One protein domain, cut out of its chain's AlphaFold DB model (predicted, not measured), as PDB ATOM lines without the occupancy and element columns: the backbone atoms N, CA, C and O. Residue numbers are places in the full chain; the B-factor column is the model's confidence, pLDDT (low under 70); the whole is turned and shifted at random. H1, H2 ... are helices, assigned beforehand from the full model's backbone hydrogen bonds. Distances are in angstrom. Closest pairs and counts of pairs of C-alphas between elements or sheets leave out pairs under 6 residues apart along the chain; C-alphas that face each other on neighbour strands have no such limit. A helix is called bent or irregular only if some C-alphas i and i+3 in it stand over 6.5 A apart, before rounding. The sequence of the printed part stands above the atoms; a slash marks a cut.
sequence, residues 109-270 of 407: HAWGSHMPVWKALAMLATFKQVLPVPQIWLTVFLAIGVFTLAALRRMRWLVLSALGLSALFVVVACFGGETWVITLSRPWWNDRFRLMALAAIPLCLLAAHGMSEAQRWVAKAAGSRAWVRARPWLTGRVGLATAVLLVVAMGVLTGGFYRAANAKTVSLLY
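Overview. This is residues 109 to 270 of the 407 residues of the protein "Copper-transporting ATPase" of Amycolatopsis sp. SID8362 (UniProt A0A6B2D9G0). One long helix, H6, is the spine of the model, with H2 crossing it near its middle and H4 packing slantwise on its first half. From its far end, beyond the short H7, H8 folds back to make an open V with it; H9 follows beyond H8, while H1 and H5 pack on H4. The printed part has 162 residues with nine named helices, H1 to H9 in order, and no named strand: the class is all helix, with mostly crossed packing. It is loose, with a radius of gyration of the C-alphas of 19.3 A, and elongated, spanning 67 by 35 by 24 A.

Arrangement. H1, residues 117 to 126, touches H2, residues 136 to 147, about perpendicular at 81 degrees; their closest C-alphas, Thr 126 and Thr 139, are 5.2 A apart. H1 touches residues 166 to 174 of H4, residues 157 to 175, at a steep tilt of 43 degrees, opposite ways, closest at C-alphas 120 and 170, 5.7 A. The hub is H6, residues 192 to 223, with a kink of 31 degrees near residue 199. Its residues 203 to 214 touch H2, about perpendicular at 75 degrees, closest at C-alphas 145 and 210, 3.6 A. Its residues 192 to 206 touch H4 at a steep tilt of 39 degrees, opposite ways, closest at C-alphas 165 and 199, 4.7 A. H3, residues 149 to 155, is irregular, with C-alphas 151 and 154 8.9 A apart, and is close to H6 but not clearly touching it, closest at C-alphas 152 and 209, 7.6 A. H5, residues 179 to 188, is irregular, with C-alphas 184 and 187 7.8 A apart, and touches residues 171 to 175 of H4, closest at C-alphas 172 and 181, 6.3 A. H8, residues 233 to 253, touches residues 215 to 223 of H6 at a steep tilt of 42 degrees, opposite ways, closest at C-alphas 219 and 239, 5.3 A. H7, residues 226 to 229, only just touches H8, and only at the corner, closest at C-alphas 228 and 234, 5.9 A. H9, residues 259 to 267, touches no helix. Every O i to N i+4 pair is within hydrogen-bond range in H1, H2, H4 and H9, against 4 of 6 in H5, 26 of 28 in H6, 16 of 17 in H8 and 0 of 3 in H3, which has 2 of 4 O i to N i+3 pairs within range; H7 is too short for an i+4 pair.

Along the chain. H1 begins at C-alpha 117, (-12.391, 23.323, 16.850). From first to last C-alpha H4 measures 26.6 A, H6 45.0 A and H8 30.6 A. H9 ends at C-alpha 267, (-26.351, 26.268, 41.607).

Size, cuts and confidence. The two C-alphas farthest apart are those of His 109 and Ala 230, 67.8 A. The printed part has no cut, and no link is long. The mean pLDDT of the printed part is 93.6, and no printed residue is under 70.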
ATOM      1  N   HIS A 109     -23.547   4.643  27.360       82.50
ATOM      2  CA  HIS A 109     -24.033   5.796  26.606       82.50
ATOM      3  C   HIS A 109     -22.946   6.873  26.501       82.50
ATOM      4  O   HIS A 109     -22.595   7.530  27.482       82.50
ATOM      5  N   ALA A 110     -22.394   7.045  25.299       85.31
ATOM      6  CA  ALA A 110     -21.363   8.043  25.035       85.31
ATOM      7  C   ALA A 110     -21.934   9.470  25.051       85.31
ATOM      8  O   ALA A 110     -22.983   9.742  24.470       85.31
ATOM      9  N   TRP A 111     -21.195  10.407  25.650       85.75
ATOM     10  CA  TRP A 111     -21.540  11.832  25.671       85.75
ATOM     11  C   TRP A 111     -21.044  12.531  24.397       85.75
ATOM     12  O   TRP A 111     -20.143  13.367  24.435       85.75
ATOM     13  N   GLY A 112     -21.582  12.120  23.244       87.31
ATOM     14  CA  GLY A 112     -21.139  12.582  21.927       87.31
ATOM     15  C   GLY A 112     -21.155  14.108  21.771       87.31
ATOM     16  O   GLY A 112     -22.041  14.801  22.275       87.31
ATOM     17  N   SER A 113     -20.161  14.654  21.064       92.19
ATOM     18  CA  SER A 113     -20.063  16.091  20.798       92.19
ATOM     19  C   SER A 113     -19.396  16.374  19.453       92.19
ATOM     20  O   SER A 113     -18.417  15.722  19.099       92.19
ATOM     21  N   HIS A 114     -19.925  17.369  18.734       94.75
ATOM     22  CA  HIS A 114     -19.441  17.826  17.425       94.75
ATOM     23  C   HIS A 114     -19.243  19.347  17.424       94.75
ATOM     24  O   HIS A 114     -19.854  20.095  16.660       94.75
ATOM     25  N   MET A 115     -18.443  19.847  18.365       95.88
ATOM     26  CA  MET A 115     -18.142  21.272  18.461       95.88
ATOM     27  C   MET A 115     -17.103  21.701  17.409       95.88
ATOM     28  O   MET A 115     -16.099  21.016  17.239       95.88
ATOM     29  N   PRO A 116     -17.235  22.884  16.779       97.50
ATOM     30  CA  PRO A 116     -16.157  23.442  15.965       97.50
ATOM     31  C   PRO A 116     -14.859  23.629  16.768       97.50
ATOM     32  O   PRO A 116     -14.885  24.167  17.877       97.50
ATOM     33  N   VAL A 117     -13.713  23.262  16.187       98.00
ATOM     34  CA  VAL A 117     -12.391  23.323  16.850       98.00
ATOM     35  C   VAL A 117     -12.080  24.709  17.412       98.00
ATOM     36  O   VAL A 117     -11.654  24.831  18.560       98.00
ATOM     37  N   TRP A 118     -12.356  25.772  16.650       97.12
ATOM     38  CA  TRP A 118     -12.110  27.146  17.097       97.12
ATOM     39  C   TRP A 118     -12.888  27.491  18.374       97.12
ATOM     40  O   TRP A 118     -12.373  28.206  19.232       97.12
ATOM     41  N   LYS A 119     -14.102  26.947  18.538       96.56
ATOM     42  CA  LYS A 119     -14.934  27.169  19.722       96.56
ATOM     43  C   LYS A 119     -14.340  26.451  20.930       96.56
ATOM     44  O   LYS A 119     -14.247  27.058  21.990       96.56
ATOM     45  N   ALA A 120     -13.864  25.215  20.765       97.25
ATOM     46  CA  ALA A 120     -13.166  24.490  21.829       97.25
ATOM     47  C   ALA A 120     -11.876  25.217  22.264       97.25
ATOM     48  O   ALA A 120     -11.650  25.429  23.455       97.25
ATOM     49  N   LEU A 121     -11.068  25.687  21.308       97.62
ATOM     50  CA  LEU A 121      -9.867  26.480  21.593       97.62
ATOM     51  C   LEU A 121     -10.198  27.802  22.299       97.62
ATOM     52  O   LEU A 121      -9.537  28.163  23.273       97.62
ATOM     53  N   ALA A 122     -11.253  28.497  21.866       96.69
ATOM     54  CA  ALA A 122     -11.717  29.717  22.517       96.69
ATOM     55  C   ALA A 122     -12.156  29.452  23.964       96.69
ATOM     56  O   ALA A 122     -11.827  30.237  24.851       96.69
ATOM     57  N   MET A 123     -12.842  28.334  24.234       96.75
ATOM     58  CA  MET A 123     -13.230  27.956  25.597       96.75
ATOM     59  C   MET A 123     -12.006  27.751  26.496       96.75
ATOM     60  O   MET A 123     -12.029  28.211  27.637       96.75
ATOM     61  N   LEU A 124     -10.947  27.096  25.996       97.31
ATOM     62  CA  LEU A 124      -9.696  26.887  26.737       97.31
ATOM     63  C   LEU A 124      -8.995  28.213  27.038       97.31
ATOM     64  O   LEU A 124      -8.621  28.468  28.178       97.31
ATOM     65  N   ALA A 125      -8.853  29.069  26.023       97.00
ATOM     66  CA  ALA A 125      -8.177  30.353  26.164       97.00
ATOM     67  C   ALA A 125      -8.910  31.287  27.135       97.00
ATOM     68  O   ALA A 125      -8.270  32.022  27.880       97.00
ATOM     69  N   THR A 126     -10.244  31.245  27.138       96.00
ATOM     70  CA  THR A 126     -11.080  32.202  27.876       96.00
ATOM     71  C   THR A 126     -11.666  31.673  29.185       96.00
ATOM     72  O   THR A 126     -12.396  32.397  29.871       96.00
ATOM     73  N   PHE A 127     -11.392  30.407  29.527       94.38
ATOM     74  CA  PHE A 127     -12.021  29.679  30.639       94.38
ATOM     75  C   PHE A 127     -13.559  29.784  30.629       94.38
ATOM     76  O   PHE A 127     -14.215  29.841  31.674       94.38
ATOM     77  N   LYS A 128     -14.142  29.837  29.424       90.94
ATOM     78  CA  LYS A 128     -15.571  30.066  29.185       90.94
ATOM     79  C   LYS A 128     -16.249  28.786  28.710       90.94
ATOM     80  O   LYS A 128     -16.606  28.669  27.542       90.94
ATOM     81  N   GLN A 129     -16.407  27.807  29.600       84.44
ATOM     82  CA  GLN A 129     -17.146  26.589  29.250       84.44
ATOM     83  C   GLN A 129     -18.651  26.721  29.478       84.44
ATOM     84  O   GLN A 129     -19.425  26.549  28.540       84.44
ATOM     85  N   VAL A 130     -19.045  26.988  30.724       84.44
ATOM     86  CA  VAL A 130     -20.457  27.075  31.140       84.44
ATOM     87  C   VAL A 130     -20.865  28.523  31.418       84.44
ATOM     88  O   VAL A 130     -22.026  28.888  31.267       84.44
ATOM     89  N   LEU A 131     -19.904  29.372  31.793       85.62
ATOM     90  CA  LEU A 131     -20.164  30.775  32.096       85.62
ATOM     91  C   LEU A 131     -20.610  31.555  30.844       85.62
ATOM     92  O   LEU A 131     -20.052  31.359  29.758       85.62
ATOM     93  N   PRO A 132     -21.551  32.508  30.990       82.75
ATOM     94  CA  PRO A 132     -22.023  33.331  29.876       82.75
ATOM     95  C   PRO A 132     -20.954  34.312  29.371       82.75
ATOM     96  O   PRO A 132     -20.972  34.710  28.204       82.75
ATOM     97  N   VAL A 133     -19.979  34.651  30.218       88.50
ATOM     98  CA  VAL A 133     -18.895  35.604  29.945       88.50
ATOM     99  C   VAL A 133     -17.519  34.975  30.197       88.50
ATOM    100  O   VAL A 133     -17.404  34.081  31.037       88.50
ATOM    101  N   PRO A 134     -16.477  35.399  29.461       92.81
ATOM    102  CA  PRO A 134     -15.122  34.887  29.646       92.81
ATOM    103  C   PRO A 134     -14.494  35.350  30.965       92.81
ATOM    104  O   PRO A 134     -14.770  36.447  31.453       92.81
ATOM    105  N   GLN A 135     -13.579  34.547  31.514       94.44
ATOM    106  CA  GLN A 135     -12.786  34.931  32.686       94.44
ATOM    107  C   GLN A 135     -11.547  35.705  32.217       94.44
ATOM    108  O   GLN A 135     -10.445  35.165  32.087       94.44
ATOM    109  N   ILE A 136     -11.753  36.988  31.899       94.69
ATOM    110  CA  ILE A 136     -10.767  37.835  31.204       94.69
ATOM    111  C   ILE A 136      -9.429  37.908  31.954       94.69
ATOM    112  O   ILE A 136      -8.382  37.751  31.336       94.69
ATOM    113  N   TRP A 137      -9.428  38.072  33.279       95.56
ATOM    114  CA  TRP A 137      -8.178  38.172  34.041       95.56
ATOM    115  C   TRP A 137      -7.388  36.860  34.049       95.56
ATOM    116  O   TRP A 137      -6.169  36.885  33.886       95.56
ATOM    117  N   LEU A 138      -8.066  35.707  34.132       95.62
ATOM    118  CA  LEU A 138      -7.403  34.408  33.956       95.62
ATOM    119  C   LEU A 138      -6.832  34.250  32.548       95.62
ATOM    120  O   LEU A 138      -5.730  33.735  32.396       95.62
ATOM    121  N   THR A 139      -7.548  34.736  31.534       97.06
ATOM    122  CA  THR A 139      -7.096  34.726  30.133       97.06
ATOM    123  C   THR A 139      -5.819  35.547  29.958       97.06
ATOM    124  O   THR A 139      -4.842  35.069  29.384       97.06
ATOM    125  N   VAL A 140      -5.796  36.768  30.501       97.81
ATOM    126  CA  VAL A 140      -4.632  37.664  30.452       97.81
ATOM    127  C   VAL A 140      -3.431  37.025  31.143       97.81
ATOM    128  O   VAL A 140      -2.342  36.984  30.572       97.81
ATOM    129  N   PHE A 141      -3.608  36.470  32.344       98.25
ATOM    130  CA  PHE A 141      -2.496  35.820  33.033       98.25
ATOM    131  C   PHE A 141      -2.070  34.508  32.384       98.25
ATOM    132  O   PHE A 141      -0.880  34.211  32.379       98.25
ATOM    133  N   LEU A 142      -2.987  33.741  31.794       98.44
ATOM    134  CA  LEU A 142      -2.627  32.581  30.987       98.44
ATOM    135  C   LEU A 142      -1.741  33.009  29.811       98.44
ATOM    136  O   LEU A 142      -0.689  32.408  29.603       98.44
ATOM    137  N   ALA A 143      -2.107  34.080  29.100       98.31
ATOM    138  CA  ALA A 143      -1.301  34.626  28.012       98.31
ATOM    139  C   ALA A 143       0.096  35.040  28.503       98.31
ATOM    140  O   ALA A 143       1.096  34.590  27.945       98.31
ATOM    141  N   ILE A 144       0.191  35.808  29.596       98.44
ATOM    142  CA  ILE A 144       1.482  36.174  30.206       98.44
ATOM    143  C   ILE A 144       2.282  34.918  30.580       98.44
ATOM    144  O   ILE A 144       3.481  34.841  30.309       98.44
ATOM    145  N   GLY A 145       1.633  33.910  31.162       97.81
ATOM    146  CA  GLY A 145       2.262  32.647  31.533       97.81
ATOM    147  C   GLY A 145       2.849  31.908  30.328       97.81
ATOM    148  O   GLY A 145       3.985  31.438  30.387       97.81
ATOM    149  N   VAL A 146       2.117  31.877  29.211       97.00
ATOM    150  CA  VAL A 146       2.553  31.285  27.935       97.00
ATOM    151  C   VAL A 146       3.678  32.094  27.273       97.00
ATOM    152  O   VAL A 146       4.612  31.515  26.723       97.00
ATOM    153  N   PHE A 147       3.676  33.423  27.368       97.69
ATOM    154  CA  PHE A 147       4.787  34.236  26.854       97.69
ATOM    155  C   PHE A 147       6.042  34.173  27.741       97.69
ATOM    156  O   PHE A 147       7.143  34.483  27.290       97.69
ATOM    157  N   THR A 148       5.913  33.713  28.988       97.38
ATOM    158  CA  THR A 148       7.011  33.641  29.969       97.38
ATOM    159  C   THR A 148       7.415  32.209  30.336       97.38
ATOM    160  O   THR A 148       8.062  31.983  31.361       97.38
ATOM    161  N   LEU A 149       7.125  31.212  29.488       95.81
ATOM    162  CA  LEU A 149       7.435  29.792  29.751       95.81
ATOM    163  C   LEU A 149       8.921  29.516  30.028       95.81
ATOM    164  O   LEU A 149       9.273  28.560  30.729       95.81
ATOM    165  N   ALA A 150       9.821  30.359  29.514       93.00
ATOM    166  CA  ALA A 150      11.246  30.263  29.809       93.00
ATOM    167  C   ALA A 150      11.529  30.336  31.325       93.00
ATOM    168  O   ALA A 150      12.397  29.590  31.808       93.00
ATOM    169  N   ALA A 151      10.753  31.145  32.060       94.69
ATOM    170  CA  ALA A 151      10.871  31.385  33.497       94.69
ATOM    171  C   ALA A 151      10.389  30.210  34.370       94.69
ATOM    172  O   ALA A 151      10.865  30.066  35.496       94.69
ATOM    173  N   LEU A 152       9.564  29.292  33.841       92.31
ATOM    174  CA  LEU A 152       9.103  28.098  34.574       92.31
ATOM    175  C   LEU A 152      10.246  27.159  34.990       92.31
ATOM    176  O   LEU A 152      10.114  26.396  35.947       92.31
ATOM    177  N   ARG A 153      11.383  27.180  34.279       89.94
ATOM    178  CA  ARG A 153      12.595  26.383  34.568       89.94
ATOM    179  C   ARG A 153      12.304  24.897  34.839       89.94
ATOM    180  O   ARG A 153      12.221  24.111  33.901       89.94
ATOM    181  N   ARG A 154      12.206  24.487  36.112       89.06
ATOM    182  CA  ARG A 154      11.953  23.091  36.521       89.06
ATOM    183  C   ARG A 154      10.489  22.674  36.336       89.06
ATOM    184  O   ARG A 154      10.223  21.479  36.288       89.06
ATOM    185  N   MET A 155       9.574  23.629  36.194       93.25
ATOM    186  CA  MET A 155       8.132  23.418  36.046       93.25
ATOM    187  C   MET A 155       7.665  23.393  34.583       93.25
ATOM    188  O   MET A 155       6.469  23.430  34.327       93.25
ATOM    189  N   ARG A 156       8.579  23.307  33.603       95.25
ATOM    190  CA  ARG A 156       8.218  23.276  32.169       95.25
ATOM    191  C   ARG A 156       7.369  22.062  31.781       95.25
ATOM    192  O   ARG A 156       6.660  22.123  30.786       95.25
ATOM    193  N   TRP A 157       7.380  21.000  32.583       95.88
ATOM    194  CA  TRP A 157       6.489  19.851  32.435       95.88
ATOM    195  C   TRP A 157       5.007  20.254  32.457       95.88
ATOM    196  O   TRP A 157       4.215  19.611  31.777       95.88
ATOM    197  N   LEU A 158       4.647  21.350  33.142       96.62
ATOM    198  CA  LEU A 158       3.282  21.889  33.140       96.62
ATOM    199  C   LEU A 158       2.792  22.253  31.740       96.62
ATOM    200  O   LEU A 158       1.602  22.142  31.480       96.62
ATOM    201  N   VAL A 159       3.692  22.658  30.839       96.88
ATOM    202  CA  VAL A 159       3.338  22.980  29.449       96.88
ATOM    203  C   VAL A 159       2.872  21.732  28.722       96.88
ATOM    204  O   VAL A 159       1.841  21.753  28.064       96.88
ATOM    205  N   LEU A 160       3.601  20.627  28.884       96.44
ATOM    206  CA  LEU A 160       3.223  19.349  28.288       96.44
ATOM    207  C   LEU A 160       1.908  18.831  28.883       96.44
ATOM    208  O   LEU A 160       1.062  18.357  28.132       96.44
ATOM    209  N   SER A 161       1.693  18.982  30.196       97.38
ATOM    210  CA  SER A 161       0.409  18.639  30.824       97.38
ATOM    211  C   SER A 161      -0.737  19.518  30.309       97.38
ATOM    212  O   SER A 161      -1.810  19.000  30.012       97.38
ATOM    213  N   ALA A 162      -0.513  20.832  30.171       97.94
ATOM    214  CA  ALA A 162      -1.493  21.774  29.634       97.94
ATOM    215  C   ALA A 162      -1.878  21.419  28.199       97.94
ATOM    216  O   ALA A 162      -3.063  21.306  27.904       97.94
ATOM    217  N   LEU A 163      -0.889  21.192  27.332       97.62
ATOM    218  CA  LEU A 163      -1.113  20.828  25.937       97.62
ATOM    219  C   LEU A 163      -1.810  19.473  25.813       97.62
ATOM    220  O   LEU A 163      -2.790  19.375  25.086       97.62
ATOM    221  N   GLY A 164      -1.356  18.450  26.543       97.62
ATOM    222  CA  GLY A 164      -1.928  17.105  26.470       97.62
ATOM    223  C   GLY A 164      -3.390  17.051  26.919       97.62
ATOM    224  O   GLY A 164      -4.235  16.522  26.201       97.62
ATOM    225  N   LEU A 165      -3.713  17.644  28.072       97.94
ATOM    226  CA  LEU A 165      -5.089  17.664  28.582       97.94
ATOM    227  C   LEU A 165      -5.996  18.591  27.761       97.94
ATOM    228  O   LEU A 165      -7.150  18.248  27.519       97.94
ATOM    229  N   SER A 166      -5.475  19.721  27.270       98.38
ATOM    230  CA  SER A 166      -6.216  20.601  26.351       98.38
ATOM    231  C   SER A 166      -6.499  19.917  25.015       98.38
ATOM    232  O   SER A 166      -7.607  20.025  24.502       98.38
ATOM    233  N   ALA A 167      -5.529  19.184  24.462       98.19
ATOM    234  CA  ALA A 167      -5.708  18.418  23.233       98.19
ATOM    235  C   ALA A 167      -6.755  17.318  23.418       98.19
ATOM    236  O   ALA A 167      -7.641  17.188  22.581       98.19
ATOM    237  N   LEU A 168      -6.717  16.587  24.538       97.69
ATOM    238  CA  LEU A 168      -7.732  15.582  24.855       97.69
ATOM    239  C   LEU A 168      -9.132  16.206  24.965       97.69
ATOM    240  O   LEU A 168     -10.085  15.664  24.408       97.69
ATOM    241  N   PHE A 169      -9.256  17.369  25.615       97.94
ATOM    242  CA  PHE A 169     -10.507  18.128  25.634       97.94
ATOM    243  C   PHE A 169     -10.977  18.507  24.224       97.94
ATOM    244  O   PHE A 169     -12.137  18.267  23.904       97.94
ATOM    245  N   VAL A 170     -10.104  19.067  23.379       98.19
ATOM    246  CA  VAL A 170     -10.463  19.457  22.003       98.19
ATOM    247  C   VAL A 170     -10.898  18.239  21.193       98.19
ATOM    248  O   VAL A 170     -11.938  18.291  20.546       98.19
ATOM    249  N   VAL A 171     -10.160  17.128  21.270       98.06
ATOM    250  CA  VAL A 171     -10.496  15.888  20.558       98.06
ATOM    251  C   VAL A 171     -11.894  15.404  20.946       98.06
ATOM    252  O   VAL A 171     -12.714  15.160  20.069       98.06
ATOM    253  N   VAL A 172     -12.215  15.341  22.239       97.50
ATOM    254  CA  VAL A 172     -13.531  14.860  22.697       97.50
ATOM    255  C   VAL A 172     -14.648  15.876  22.459       97.50
ATOM    256  O   VAL A 172     -15.765  15.499  22.119       97.50
ATOM    257  N   ALA A 173     -14.373  17.173  22.584       97.19
ATOM    258  CA  ALA A 173     -15.367  18.206  22.304       97.19
ATOM    259  C   ALA A 173     -15.741  18.264  20.813       97.19
ATOM    260  O   ALA A 173     -16.892  18.553  20.484       97.19
ATOM    261  N   CYS A 174     -14.784  18.018  19.917       97.69
ATOM    262  CA  CYS A 174     -14.973  18.159  18.474       97.69
ATOM    263  C   CYS A 174     -15.357  16.853  17.774       97.69
ATOM    264  O   CYS A 174     -16.087  16.891  16.786       97.69
ATOM    265  N   PHE A 175     -14.875  15.721  18.284       97.31
ATOM    266  CA  PHE A 175     -14.984  14.407  17.648       97.31
ATOM    267  C   PHE A 175     -15.538  13.343  18.605       97.31
ATOM    268  O   PHE A 175     -15.337  12.152  18.397       97.31
ATOM    269  N   GLY A 176     -16.247  13.740  19.666       95.25
ATOM    270  CA  GLY A 176     -16.761  12.825  20.693       95.25
ATOM    271  C   GLY A 176     -17.796  11.811  20.191       95.25
ATOM    272  O   GLY A 176     -18.180  10.928  20.948       95.25
ATOM    273  N   GLY A 177     -18.283  11.934  18.954       93.75
ATOM    274  CA  GLY A 177     -19.117  10.911  18.310       93.75
ATOM    275  C   GLY A 177     -18.326   9.753  17.689       93.75
ATOM    276  O   GLY A 177     -18.901   8.705  17.414       93.75
ATOM    277  N   GLU A 178     -17.016   9.910  17.482       95.62
ATOM    278  CA  GLU A 178     -16.189   8.914  16.800       95.62
ATOM    279  C   GLU A 178     -15.820   7.748  17.728       95.62
ATOM    280  O   GLU A 178     -15.341   7.948  18.847       95.62
ATOM    281  N   THR A 179     -15.943   6.510  17.247       94.62
ATOM    282  CA  THR A 179     -15.718   5.289  18.047       94.62
ATOM    283  C   THR A 179     -14.344   5.243  18.720       94.62
ATOM    284  O   THR A 179     -14.217   4.821  19.875       94.62
ATOM    285  N   TRP A 180     -13.296   5.699  18.030       95.75
ATOM    286  CA  TRP A 180     -11.941   5.726  18.584       95.75
ATOM    287  C   TRP A 180     -11.780   6.803  19.669       95.75
ATOM    288  O   TRP A 180     -11.071   6.573  20.648       95.75
ATOM    289  N   VAL A 181     -12.477   7.939  19.550       96.62
ATOM    290  CA  VAL A 181     -12.482   9.018  20.554       96.62
ATOM    291  C   VAL A 181     -13.243   8.583  21.789       96.62
ATOM    292  O   VAL A 181     -12.749   8.748  22.907       96.62
ATOM    293  N   ILE A 182     -14.402   7.955  21.587       94.31
ATOM    294  CA  ILE A 182     -15.185   7.345  22.655       94.31
ATOM    295  C   ILE A 182     -14.304   6.356  23.411       94.31
ATOM    296  O   ILE A 182     -14.164   6.477  24.622       94.31
ATOM    297  N   THR A 183     -13.642   5.438  22.699       92.62
ATOM    298  CA  THR A 183     -12.764   4.414  23.288       92.62
ATOM    299  C   THR A 183     -11.602   5.022  24.075       92.62
ATOM    300  O   THR A 183     -11.352   4.619  25.210       92.62
ATOM    301  N   LEU A 184     -10.927   6.024  23.510       94.00
ATOM    302  CA  LEU A 184      -9.814   6.722  24.155       94.00
ATOM    303  C   LEU A 184     -10.236   7.443  25.446       94.00
ATOM    304  O   LEU A 184      -9.463   7.524  26.400       94.00
ATOM    305  N   SER A 185     -11.455   7.983  25.478       94.12
ATOM    306  CA  SER A 185     -11.926   8.880  26.534       94.12
ATOM    307  C   SER A 185     -12.926   8.251  27.512       94.12
ATOM    308  O   SER A 185     -13.386   8.939  28.430       94.12
ATOM    309  N   ARG A 186     -13.212   6.943  27.398       90.19
ATOM    310  CA  ARG A 186     -14.090   6.199  28.329       90.19
ATOM    311  C   ARG A 186     -13.747   6.396  29.807       90.19
ATOM    312  O   ARG A 186     -14.693   6.523  30.581       90.19
ATOM    313  N   PRO A 187     -12.467   6.498  30.234       90.06
ATOM    314  CA  PRO A 187     -12.154   6.766  31.640       90.06
ATOM    315  C   PRO A 187     -12.746   8.077  32.175       90.06
ATOM    316  O   PRO A 187     -12.892   8.233  33.385       90.06
ATOM    317  N   TRP A 188     -13.100   9.011  31.290       92.94
ATOM    318  CA  TRP A 188     -13.793  10.271  31.577       92.94
ATOM    319  C   TRP A 188     -15.170  10.336  30.913       92.94
ATOM    320  O   TRP A 188     -15.689  11.424  30.687       92.94
ATOM    321  N   TRP A 189     -15.765   9.178  30.612       88.88
ATOM    322  CA  TRP A 189     -17.108   9.021  30.050       88.88
ATOM    323  C   TRP A 189     -17.330   9.682  28.687       88.88
ATOM    324  O   TRP A 189     -18.478   9.925  28.320       88.88
ATOM    325  N   ASN A 190     -16.262   9.949  27.929       94.19
ATOM    326  CA  ASN A 190     -16.344  10.748  26.703       94.19
ATOM    327  C   ASN A 190     -17.000  12.121  26.942       94.19
ATOM    328  O   ASN A 190     -17.612  12.707  26.059       94.19
ATOM    329  N   ASP A 191     -16.878  12.640  28.164       93.56
ATOM    330  CA  ASP A 191     -17.539  13.863  28.584       93.56
ATOM    331  C   ASP A 191     -16.578  15.060  28.514       93.56
ATOM    332  O   ASP A 191     -15.617  15.199  29.284       93.56
ATOM    333  N   ARG A 192     -16.879  15.982  27.596       94.62
ATOM    334  CA  ARG A 192     -16.139  17.238  27.413       94.62
ATOM    335  C   ARG A 192     -16.152  18.144  28.652       94.62
ATOM    336  O   ARG A 192     -15.247  18.966  28.798       94.62
ATOM    337  N   PHE A 193     -17.146  18.045  29.539       92.81
ATOM    338  CA  PHE A 193     -17.188  18.825  30.782       92.81
ATOM    339  C   PHE A 193     -16.100  18.368  31.752       92.81
ATOM    340  O   PHE A 193     -15.299  19.186  32.211       92.81
ATOM    341  N   ARG A 194     -15.970  17.053  31.956       93.50
ATOM    342  CA  ARG A 194     -14.879  16.463  32.751       93.50
ATOM    343  C   ARG A 194     -13.499  16.772  32.176       93.50
ATOM    344  O   ARG A 194     -12.583  17.112  32.924       93.50
ATOM    345  N   LEU A 195     -13.334  16.689  30.857       95.69
ATOM    346  CA  LEU A 195     -12.033  16.927  30.227       95.69
ATOM    347  C   LEU A 195     -11.611  18.395  30.253       95.69
ATOM    348  O   LEU A 195     -10.432  18.680  30.449       95.69
ATOM    349  N   MET A 196     -12.556  19.328  30.137       95.50
ATOM    350  CA  MET A 196     -12.255  20.740  30.356       95.50
ATOM    351  C   MET A 196     -11.824  21.002  31.799       95.50
ATOM    352  O   MET A 196     -10.848  21.714  32.017       95.50
ATOM    353  N   ALA A 197     -12.500  20.401  32.785       94.06
ATOM    354  CA  ALA A 197     -12.098  20.523  34.186       94.06
ATOM    355  C   ALA A 197     -10.659  20.019  34.405       94.06
ATOM    356  O   ALA A 197      -9.891  20.644  35.136       94.06
ATOM    357  N   LEU A 198     -10.255  18.944  33.719       95.44
ATOM    358  CA  LEU A 198      -8.873  18.456  33.747       95.44
ATOM    359  C   LEU A 198      -7.892  19.389  33.039       95.44
ATOM    360  O   LEU A 198      -6.827  19.655  33.592       95.44
ATOM    361  N   ALA A 199      -8.232  19.910  31.858       97.56
ATOM    362  CA  ALA A 199      -7.403  20.878  31.140       97.56
ATOM    363  C   ALA A 199      -7.221  22.180  31.937       97.56
ATOM    364  O   ALA A 199      -6.132  22.755  31.953       97.56
ATOM    365  N   ALA A 200      -8.251  22.610  32.670       96.00
ATOM    366  CA  ALA A 200      -8.210  23.801  33.505       96.00
ATOM    367  C   ALA A 200      -7.153  23.712  34.620       96.00
ATOM    368  O   ALA A 200      -6.589  24.737  34.982       96.00
ATOM    369  N   ILE A 201      -6.814  22.521  35.132       95.94
ATOM    370  CA  ILE A 201      -5.816  22.359  36.209       95.94
ATOM    371  C   ILE A 201      -4.435  22.923  35.806       95.94
ATOM    372  O   ILE A 201      -3.975  23.878  36.442       95.94
ATOM    373  N   PRO A 202      -3.740  22.399  34.774       97.25
ATOM    374  CA  PRO A 202      -2.470  22.966  34.333       97.25
ATOM    375  C   PRO A 202      -2.618  24.382  33.760       97.25
ATOM    376  O   PRO A 202      -1.707  25.185  33.947       97.25
ATOM    377  N   LEU A 203      -3.739  24.723  33.111       98.06
ATOM    378  CA  LEU A 203      -3.962  26.077  32.586       98.06
ATOM    379  C   LEU A 203      -4.046  27.119  33.710       98.06
ATOM    380  O   LEU A 203      -3.412  28.166  33.613       98.06
ATOM    381  N   CYS A 204      -4.732  26.818  34.813       96.81
ATOM    382  CA  CYS A 204      -4.768  27.673  35.999       96.81
ATOM    383  C   CYS A 204      -3.388  27.799  36.654       96.81
ATOM    384  O   CYS A 204      -3.041  28.875  37.132       96.81
ATOM    385  N   LEU A 205      -2.564  26.744  36.646       96.94
ATOM    386  CA  LEU A 205      -1.179  26.831  37.127       96.94
ATOM    387  C   LEU A 205      -0.298  27.699  36.215       96.94
ATOM    388  O   LEU A 205       0.547  28.439  36.715       96.94
ATOM    389  N   LEU A 206      -0.502  27.649  34.895       98.19
ATOM    390  CA  LEU A 206       0.164  28.549  33.949       98.19
ATOM    391  C   LEU A 206      -0.320  29.996  34.101       98.19
ATOM    392  O   LEU A 206       0.500  30.911  34.057       98.19
ATOM    393  N   ALA A 207      -1.612  30.212  34.350       97.81
ATOM    394  CA  ALA A 207      -2.147  31.527  34.683       97.81
ATOM    395  C   ALA A 207      -1.561  32.044  36.009       97.81
ATOM    396  O   ALA A 207      -1.106  33.180  36.079       97.81
ATOM    397  N   ALA A 208      -1.460  31.206  37.042       96.56
ATOM    398  CA  ALA A 208      -0.807  31.575  38.298       96.56
ATOM    399  C   ALA A 208       0.679  31.929  38.100       96.56
ATOM    400  O   ALA A 208       1.171  32.890  38.696       96.56
ATOM    401  N   HIS A 209       1.388  31.204  37.226       97.81
ATOM    402  CA  HIS A 209       2.745  31.564  36.798       97.81
ATOM    403  C   HIS A 209       2.774  32.941  36.121       97.81
ATOM    404  O   HIS A 209       3.568  33.794  36.512       97.81
ATOM    405  N   GLY A 210       1.862  33.208  35.184       97.81
ATOM    406  CA  GLY A 210       1.757  34.518  34.542       97.81
ATOM    407  C   GLY A 210       1.442  35.653  35.517       97.81
ATOM    408  O   GLY A 210       2.038  36.723  35.423       97.81
ATOM    409  N   MET A 211       0.586  35.408  36.512       97.25
ATOM    410  CA  MET A 211       0.319  36.355  37.597       97.25
ATOM    411  C   MET A 211       1.578  36.619  38.440       97.25
ATOM    412  O   MET A 211       1.849  37.765  38.800       97.25
ATOM    413  N   SER A 212       2.385  35.587  38.715       96.88
ATOM    414  CA  SER A 212       3.666  35.743  39.415       96.88
ATOM    415  C   SER A 212       4.676  36.561  38.605       96.88
ATOM    416  O   SER A 212       5.354  37.414  39.172       96.88
ATOM    417  N   GLU A 213       4.765  36.360  37.292       97.81
ATOM    418  CA  GLU A 213       5.655  37.155  36.434       97.81
ATOM    419  C   GLU A 213       5.184  38.611  36.309       97.81
ATOM    420  O   GLU A 213       5.999  39.524  36.451       97.81
ATOM    421  N   ALA A 214       3.874  38.854  36.188       97.50
ATOM    422  CA  ALA A 214       3.310  40.204  36.272       97.50
ATOM    423  C   ALA A 214       3.670  40.885  37.605       97.50
ATOM    424  O   ALA A 214       4.153  42.020  37.615       97.50
ATOM    425  N   GLN A 215       3.517  40.180  38.731       97.19
ATOM    426  CA  GLN A 215       3.918  40.687  40.043       97.19
ATOM    427  C   GLN A 215       5.414  41.024  40.089       97.19
ATOM    428  O   GLN A 215       5.783  42.087  40.586       97.19
ATOM    429  N   ARG A 216       6.282  40.165  39.539       95.69
ATOM    430  CA  ARG A 216       7.733  40.406  39.479       95.69
ATOM    431  C   ARG A 216       8.073  41.655  38.679       95.69
ATOM    432  O   ARG A 216       8.968  42.397  39.084       95.69
ATOM    433  N   TRP A 217       7.376  41.915  37.575       96.19
ATOM    434  CA  TRP A 217       7.574  43.132  36.785       96.19
ATOM    435  C   TRP A 217       7.181  44.381  37.570       96.19
ATOM    436  O   TRP A 217       7.965  45.329  37.630       96.19
ATOM    437  N   VAL A 218       6.032  44.352  38.252       95.62
ATOM    438  CA  VAL A 218       5.580  45.458  39.113       95.62
ATOM    439  C   VAL A 218       6.554  45.683  40.274       95.62
ATOM    440  O   VAL A 218       6.965  46.816  40.528       95.62
ATOM    441  N   ALA A 219       6.995  44.616  40.943       95.06
ATOM    442  CA  ALA A 219       7.965  44.691  42.033       95.06
ATOM    443  C   ALA A 219       9.322  45.220  41.567       95.06
ATOM    444  O   ALA A 219       9.928  46.034  42.261       95.06
ATOM    445  N   LYS A 220       9.794  44.809  40.384       93.94
ATOM    446  CA  LYS A 220      11.034  45.324  39.794       93.94
ATOM    447  C   LYS A 220      10.903  46.808  39.455       93.94
ATOM    448  O   LYS A 220      11.803  47.575  39.787       93.94
ATOM    449  N   ALA A 221       9.788  47.228  38.858       93.62
ATOM    450  CA  ALA A 221       9.534  48.633  38.546       93.62
ATOM    451  C   ALA A 221       9.504  49.491  39.826       93.62
ATOM    452  O   ALA A 221      10.228  50.483  39.923       93.62
ATOM    453  N   ALA A 222       8.759  49.065  40.849       91.94
ATOM    454  CA  ALA A 222       8.690  49.744  42.144       91.94
ATOM    455  C   ALA A 222      10.039  49.736  42.885       91.94
ATOM    456  O   ALA A 222      10.466  50.763  43.409       91.94
ATOM    457  N   GLY A 223      10.743  48.603  42.878       90.12
ATOM    458  CA  GLY A 223      12.058  48.435  43.496       90.12
ATOM    459  C   GLY A 223      13.167  49.216  42.798       90.12
ATOM    460  O   GLY A 223      14.164  49.566  43.422       90.12
ATOM    461  N   SER A 224      12.979  49.555  41.522       90.56
ATOM    462  CA  SER A 224      13.909  50.402  40.777       90.56
ATOM    463  C   SER A 224      13.785  51.892  41.117       90.56
ATOM    464  O   SER A 224      14.588  52.691  40.637       90.56
ATOM    465  N   ARG A 225      12.842  52.307  41.972       91.00
ATOM    466  CA  ARG A 225      12.768  53.700  42.441       91.00
ATOM    467  C   ARG A 225      13.959  54.026  43.349       91.00
ATOM    468  O   ARG A 225      14.344  53.210  44.184       91.00
ATOM    469  N   ALA A 226      14.532  55.222  43.197       88.88
ATOM    470  CA  ALA A 226      15.771  55.627  43.876       88.88
ATOM    471  C   ALA A 226      15.710  55.459  45.407       88.88
ATOM    472  O   ALA A 226      16.631  54.915  46.008       88.88
ATOM    473  N   TRP A 227      14.585  55.826  46.025       88.00
ATOM    474  CA  TRP A 227      14.373  55.697  47.470       88.00
ATOM    475  C   TRP A 227      14.290  54.240  47.965       88.00
ATOM    476  O   TRP A 227      14.637  53.972  49.114       88.00
ATOM    477  N   VAL A 228      13.864  53.295  47.114       85.00
ATOM    478  CA  VAL A 228      13.871  51.856  47.437       85.00
ATOM    479  C   VAL A 228      15.269  51.286  47.251       85.00
ATOM    480  O   VAL A 228      15.749  50.555  48.112       85.00
ATOM    481  N   ARG A 229      15.959  51.659  46.163       86.56
ATOM    482  CA  ARG A 229      17.352  51.248  45.925       86.56
ATOM    483  C   ARG A 229      18.287  51.701  47.045       86.56
ATOM    484  O   ARG A 229      19.167  50.944  47.432       86.56
ATOM    485  N   ALA A 230      18.055  52.889  47.602       88.25
ATOM    486  CA  ALA A 230      18.806  53.411  48.743       88.25
ATOM    487  C   ALA A 230      18.604  52.606  50.045       88.25
ATOM    488  O   ALA A 230      19.329  52.814  51.014       88.25
ATOM    489  N   ARG A 231      17.610  51.708  50.109       91.56
ATOM    490  CA  ARG A 231      17.220  50.976  51.323       91.56
ATOM    491  C   ARG A 231      16.946  49.499  50.997       91.56
ATOM    492  O   ARG A 231      15.787  49.116  50.841       91.56
ATOM    493  N   PRO A 232      17.972  48.629  50.959       85.44
ATOM    494  CA  PRO A 232      17.835  47.230  50.525       85.44
ATOM    495  C   PRO A 232      16.789  46.405  51.295       85.44
ATOM    496  O   PRO A 232      16.131  45.534  50.725       85.44
ATOM    497  N   TRP A 233      16.565  46.710  52.577       87.62
ATOM    498  CA  TRP A 233      15.527  46.063  53.392       87.62
ATOM    499  C   TRP A 233      14.097  46.323  52.878       87.62
ATOM    500  O   TRP A 233      13.186  45.542  53.165       87.62
ATOM    501  N   LEU A 234      13.882  47.389  52.095       89.38
ATOM    502  CA  LEU A 234      12.593  47.691  51.472       89.38
ATOM    503  C   LEU A 234      12.295  46.799  50.270       89.38
ATOM    504  O   LEU A 234      11.122  46.595  49.977       89.38
ATOM    505  N   THR A 235      13.292  46.233  49.587       87.12
ATOM    506  CA  THR A 235      13.059  45.432  48.374       87.12
ATOM    507  C   THR A 235      12.155  44.230  48.654       87.12
ATOM    508  O   THR A 235      11.196  43.994  47.919       87.12
ATOM    509  N   GLY A 236      12.395  43.517  49.761       88.19
ATOM    510  CA  GLY A 236      11.535  42.410  50.196       88.19
ATOM    511  C   GLY A 236      10.120  42.869  50.567       88.19
ATOM    512  O   GLY A 236       9.142  42.240  50.168       88.19
ATOM    513  N   ARG A 237       9.996  44.014  51.256       92.81
ATOM    514  CA  ARG A 237       8.695  44.591  51.641       92.81
ATOM    515  C   ARG A 237       7.893  45.076  50.434       92.81
ATOM    516  O   ARG A 237       6.689  44.868  50.401       92.81
ATOM    517  N   VAL A 238       8.543  45.659  49.427       92.38
ATOM    518  CA  VAL A 238       7.919  46.048  48.151       92.38
ATOM    519  C   VAL A 238       7.458  44.811  47.380       92.38
ATOM    520  O   VAL A 238       6.355  44.801  46.835       92.38
ATOM    521  N   GLY A 239       8.256  43.740  47.377       93.00
ATOM    522  CA  GLY A 239       7.847  42.448  46.822       93.00
ATOM    523  C   GLY A 239       6.569  41.919  47.477       93.00
ATOM    524  O   GLY A 239       5.604  41.613  46.780       93.00
ATOM    525  N   LEU A 240       6.521  41.893  48.811       94.50
ATOM    526  CA  LEU A 240       5.326  41.478  49.551       94.50
ATOM    527  C   LEU A 240       4.133  42.413  49.295       94.50
ATOM    528  O   LEU A 240       3.042  41.940  48.996       94.50
ATOM    529  N   ALA A 241       4.337  43.731  49.358       95.69
ATOM    530  CA  ALA A 241       3.280  44.719  49.159       95.69
ATOM    531  C   ALA A 241       2.660  44.627  47.759       95.69
ATOM    532  O   ALA A 241       1.442  44.672  47.625       95.69
ATOM    533  N   THR A 242       3.474  44.444  46.718       96.31
ATOM    534  CA  THR A 242       2.976  44.259  45.343       96.31
ATOM    535  C   THR A 242       2.237  42.935  45.166       96.31
ATOM    536  O   THR A 242       1.248  42.897  44.441       96.31
ATOM    537  N   ALA A 243       2.658  41.867  45.853       95.50
ATOM    538  CA  ALA A 243       1.925  40.605  45.863       95.50
ATOM    539  C   ALA A 243       0.555  40.745  46.547       95.50
ATOM    540  O   ALA A 243      -0.453  40.352  45.965       95.50
ATOM    541  N   VAL A 244       0.503  41.362  47.734       96.94
ATOM    542  CA  VAL A 244      -0.754  41.637  48.453       96.94
ATOM    543  C   VAL A 244      -1.667  42.524  47.614       96.94
ATOM    544  O   VAL A 244      -2.830  42.184  47.422       96.94
ATOM    545  N   LEU A 245      -1.137  43.614  47.051       96.62
ATOM    546  CA  LEU A 245      -1.893  44.518  46.186       96.62
ATOM    547  C   LEU A 245      -2.487  43.780  44.985       96.62
ATOM    548  O   LEU A 245      -3.654  43.987  44.677       96.62
ATOM    549  N   LEU A 246      -1.716  42.912  44.323       96.50
ATOM    550  CA  LEU A 246      -2.206  42.158  43.172       96.50
ATOM    551  C   LEU A 246      -3.309  41.171  43.568       96.50
ATOM    552  O   LEU A 246      -4.325  41.100  42.887       96.50
ATOM    553  N   VAL A 247      -3.147  40.444  44.679       95.75
ATOM    554  CA  VAL A 247      -4.178  39.522  45.189       95.75
ATOM    555  C   VAL A 247      -5.455  40.279  45.555       95.75
ATOM    556  O   VAL A 247      -6.539  39.861  45.156       95.75
ATOM    557  N   VAL A 248      -5.341  41.413  46.253       97.06
ATOM    558  CA  VAL A 248      -6.486  42.268  46.608       97.06
ATOM    559  C   VAL A 248      -7.153  42.830  45.352       97.06
ATOM    560  O   VAL A 248      -8.368  42.720  45.212       97.06
ATOM    561  N   ALA A 249      -6.375  43.361  44.406       96.31
ATOM    562  CA  ALA A 249      -6.889  43.862  43.136       96.31
ATOM    563  C   ALA A 249      -7.633  42.767  42.368       96.31
ATOM    564  O   ALA A 249      -8.711  43.021  41.844       96.31
ATOM    565  N   MET A 250      -7.111  41.535  42.349       95.44
ATOM    566  CA  MET A 250      -7.809  40.409  41.734       95.44
ATOM    567  C   MET A 250      -9.090  40.057  42.478       95.44
ATOM    568  O   MET A 250     -10.114  39.858  41.829       95.44
ATOM    569  N   GLY A 251      -9.077  40.055  43.811       95.62
ATOM    570  CA  GLY A 251     -10.280  39.883  44.621       95.62
ATOM    571  C   GLY A 251     -11.369  40.896  44.257       95.62
ATOM    572  O   GLY A 251     -12.509  40.502  44.042       95.62
ATOM    573  N   VAL A 252     -11.019  42.173  44.093       95.75
ATOM    574  CA  VAL A 252     -11.971  43.233  43.719       95.75
ATOM    575  C   VAL A 252     -12.423  43.103  42.258       95.75
ATOM    576  O   VAL A 252     -13.617  42.990  41.990       95.75
ATOM    577  N   LEU A 253     -11.486  43.057  41.306       94.81
ATOM    578  CA  LEU A 253     -11.763  43.094  39.860       94.81
ATOM    579  C   LEU A 253     -12.525  41.871  39.336       94.81
ATOM    580  O   LEU A 253     -13.117  41.926  38.260       94.81
ATOM    581  N   THR A 254     -12.492  40.757  40.067       93.06
ATOM    582  CA  THR A 254     -13.174  39.508  39.691       93.06
ATOM    583  C   THR A 254     -14.404  39.211  40.552       93.06
ATOM    584  O   THR A 254     -14.984  38.131  40.421       93.06
ATOM    585  N   GLY A 255     -14.797  40.122  41.454       91.31
ATOM    586  CA  GLY A 255     -15.928  39.910  42.363       91.31
ATOM    587  C   GLY A 255     -15.713  38.731  43.321       91.31
ATOM    588  O   GLY A 255     -16.601  37.900  43.508       91.31
ATOM    589  N   GLY A 256     -14.508  38.617  43.882       93.38
ATOM    590  CA  GLY A 256     -14.102  37.548  44.790       93.38
ATOM    591  C   GLY A 256     -13.609  36.296  44.069       93.38
ATOM    592  O   GLY A 256     -14.104  35.204  44.336       93.38
ATOM    593  N   PHE A 257     -12.652  36.434  43.148       92.62
ATOM    594  CA  PHE A 257     -12.051  35.331  42.379       92.62
ATOM    595  C   PHE A 257     -13.078  34.522  41.582       92.62
ATOM    596  O   PHE A 257     -13.049  33.293  41.571       92.62
ATOM    597  N   TYR A 258     -14.020  35.220  40.939       91.19
ATOM    598  CA  TYR A 258     -15.129  34.625  40.189       91.19
ATOM    599  C   TYR A 258     -16.058  33.728  41.030       91.19
ATOM    600  O   TYR A 258     -16.882  33.004  40.468       91.19
ATOM    601  N   ARG A 259     -15.974  33.767  42.370       91.25
ATOM    602  CA  ARG A 259     -16.760  32.905  43.268       91.25
ATOM    603  C   ARG A 259     -18.257  33.033  43.019       91.25
ATOM    604  O   ARG A 259     -18.912  32.013  42.860       91.25
ATOM    605  N   ALA A 260     -18.795  34.252  42.971       88.12
ATOM    606  CA  ALA A 260     -20.236  34.465  42.814       88.12
ATOM    607  C   ALA A 260     -20.756  33.952  41.461       88.12
ATOM    608  O   ALA A 260     -21.775  33.268  41.409       88.12
ATOM    609  N   ALA A 261     -20.024  34.223  40.375       87.06
ATOM    610  CA  ALA A 261     -20.381  33.752  39.038       87.06
ATOM    611  C   ALA A 261     -20.347  32.217  38.950       87.06
ATOM    612  O   ALA A 261     -21.307  31.607  38.485       87.06
ATOM    613  N   ASN A 262     -19.280  31.590  39.458       88.00
ATOM    614  CA  ASN A 262     -19.164  30.133  39.490       88.00
ATOM    615  C   ASN A 262     -20.222  29.494  40.399       88.00
ATOM    616  O   ASN A 262     -20.854  28.528  39.989       88.00
ATOM    617  N   ALA A 263     -20.464  30.051  41.590       86.75
ATOM    618  CA  ALA A 263     -21.487  29.559  42.511       86.75
ATOM    619  C   ALA A 263     -22.882  29.617  41.880       86.75
ATOM    620  O   ALA A 263     -23.603  28.628  41.937       86.75
ATOM    621  N   LYS A 264     -23.227  30.725  41.207       84.69
ATOM    622  CA  LYS A 264     -24.494  30.862  40.478       84.69
ATOM    623  C   LYS A 264     -24.622  29.834  39.355       84.69
ATOM    624  O   LYS A 264     -25.679  29.252  39.171       84.69
ATOM    625  N   THR A 265     -23.568  29.603  38.577       85.19
ATOM    626  CA  THR A 265     -23.626  28.619  37.488       85.19
ATOM    627  C   THR A 265     -23.730  27.191  38.006       85.19
ATOM    628  O   THR A 265     -24.515  26.417  37.468       85.19
ATOM    629  N   VAL A 266     -22.985  26.847  39.058       84.50
ATOM    630  CA  VAL A 266     -23.087  25.533  39.702       84.50
ATOM    631  C   VAL A 266     -24.476  25.351  40.308       84.50
ATOM    632  O   VAL A 266     -25.065  24.294  40.124       84.50
ATOM    633  N   SER A 267     -25.044  26.374  40.953       83.62
ATOM    634  CA  SER A 267     -26.351  26.268  41.607       83.62
ATOM    635  C   SER A 267     -27.500  25.970  40.644       83.62
ATOM    636  O   SER A 267     -28.458  25.317  41.039       83.62
ATOM    637  N   LEU A 268     -27.402  26.379  39.373       79.00
ATOM    638  CA  LEU A 268     -28.402  26.037  38.349       79.00
ATOM    639  C   LEU A 268     -28.521  24.525  38.098       79.00
ATOM    640  O   LEU A 268     -29.539  24.086  37.577       79.00
ATOM    641  N   LEU A 269     -27.502  23.736  38.455       78.69
ATOM    642  CA  LEU A 269     -27.532  22.273  38.356       78.69
ATOM    643  C   LEU A 269     -28.154  21.598  39.587       78.69
ATOM    644  O   LEU A 269     -28.396  20.398  39.550       78.69
ATOM    645  N   TYR A 270     -28.388  22.351  40.665       79.62
ATOM    646  CA  TYR A 270     -28.888  21.835  41.941       79.62
ATOM    647  C   TYR A 270     -30.255  22.406  42.330       79.62
ATOM    648  O   TYR A 270     -30.764  22.024  43.377       79.62
TER     649      TYR A 270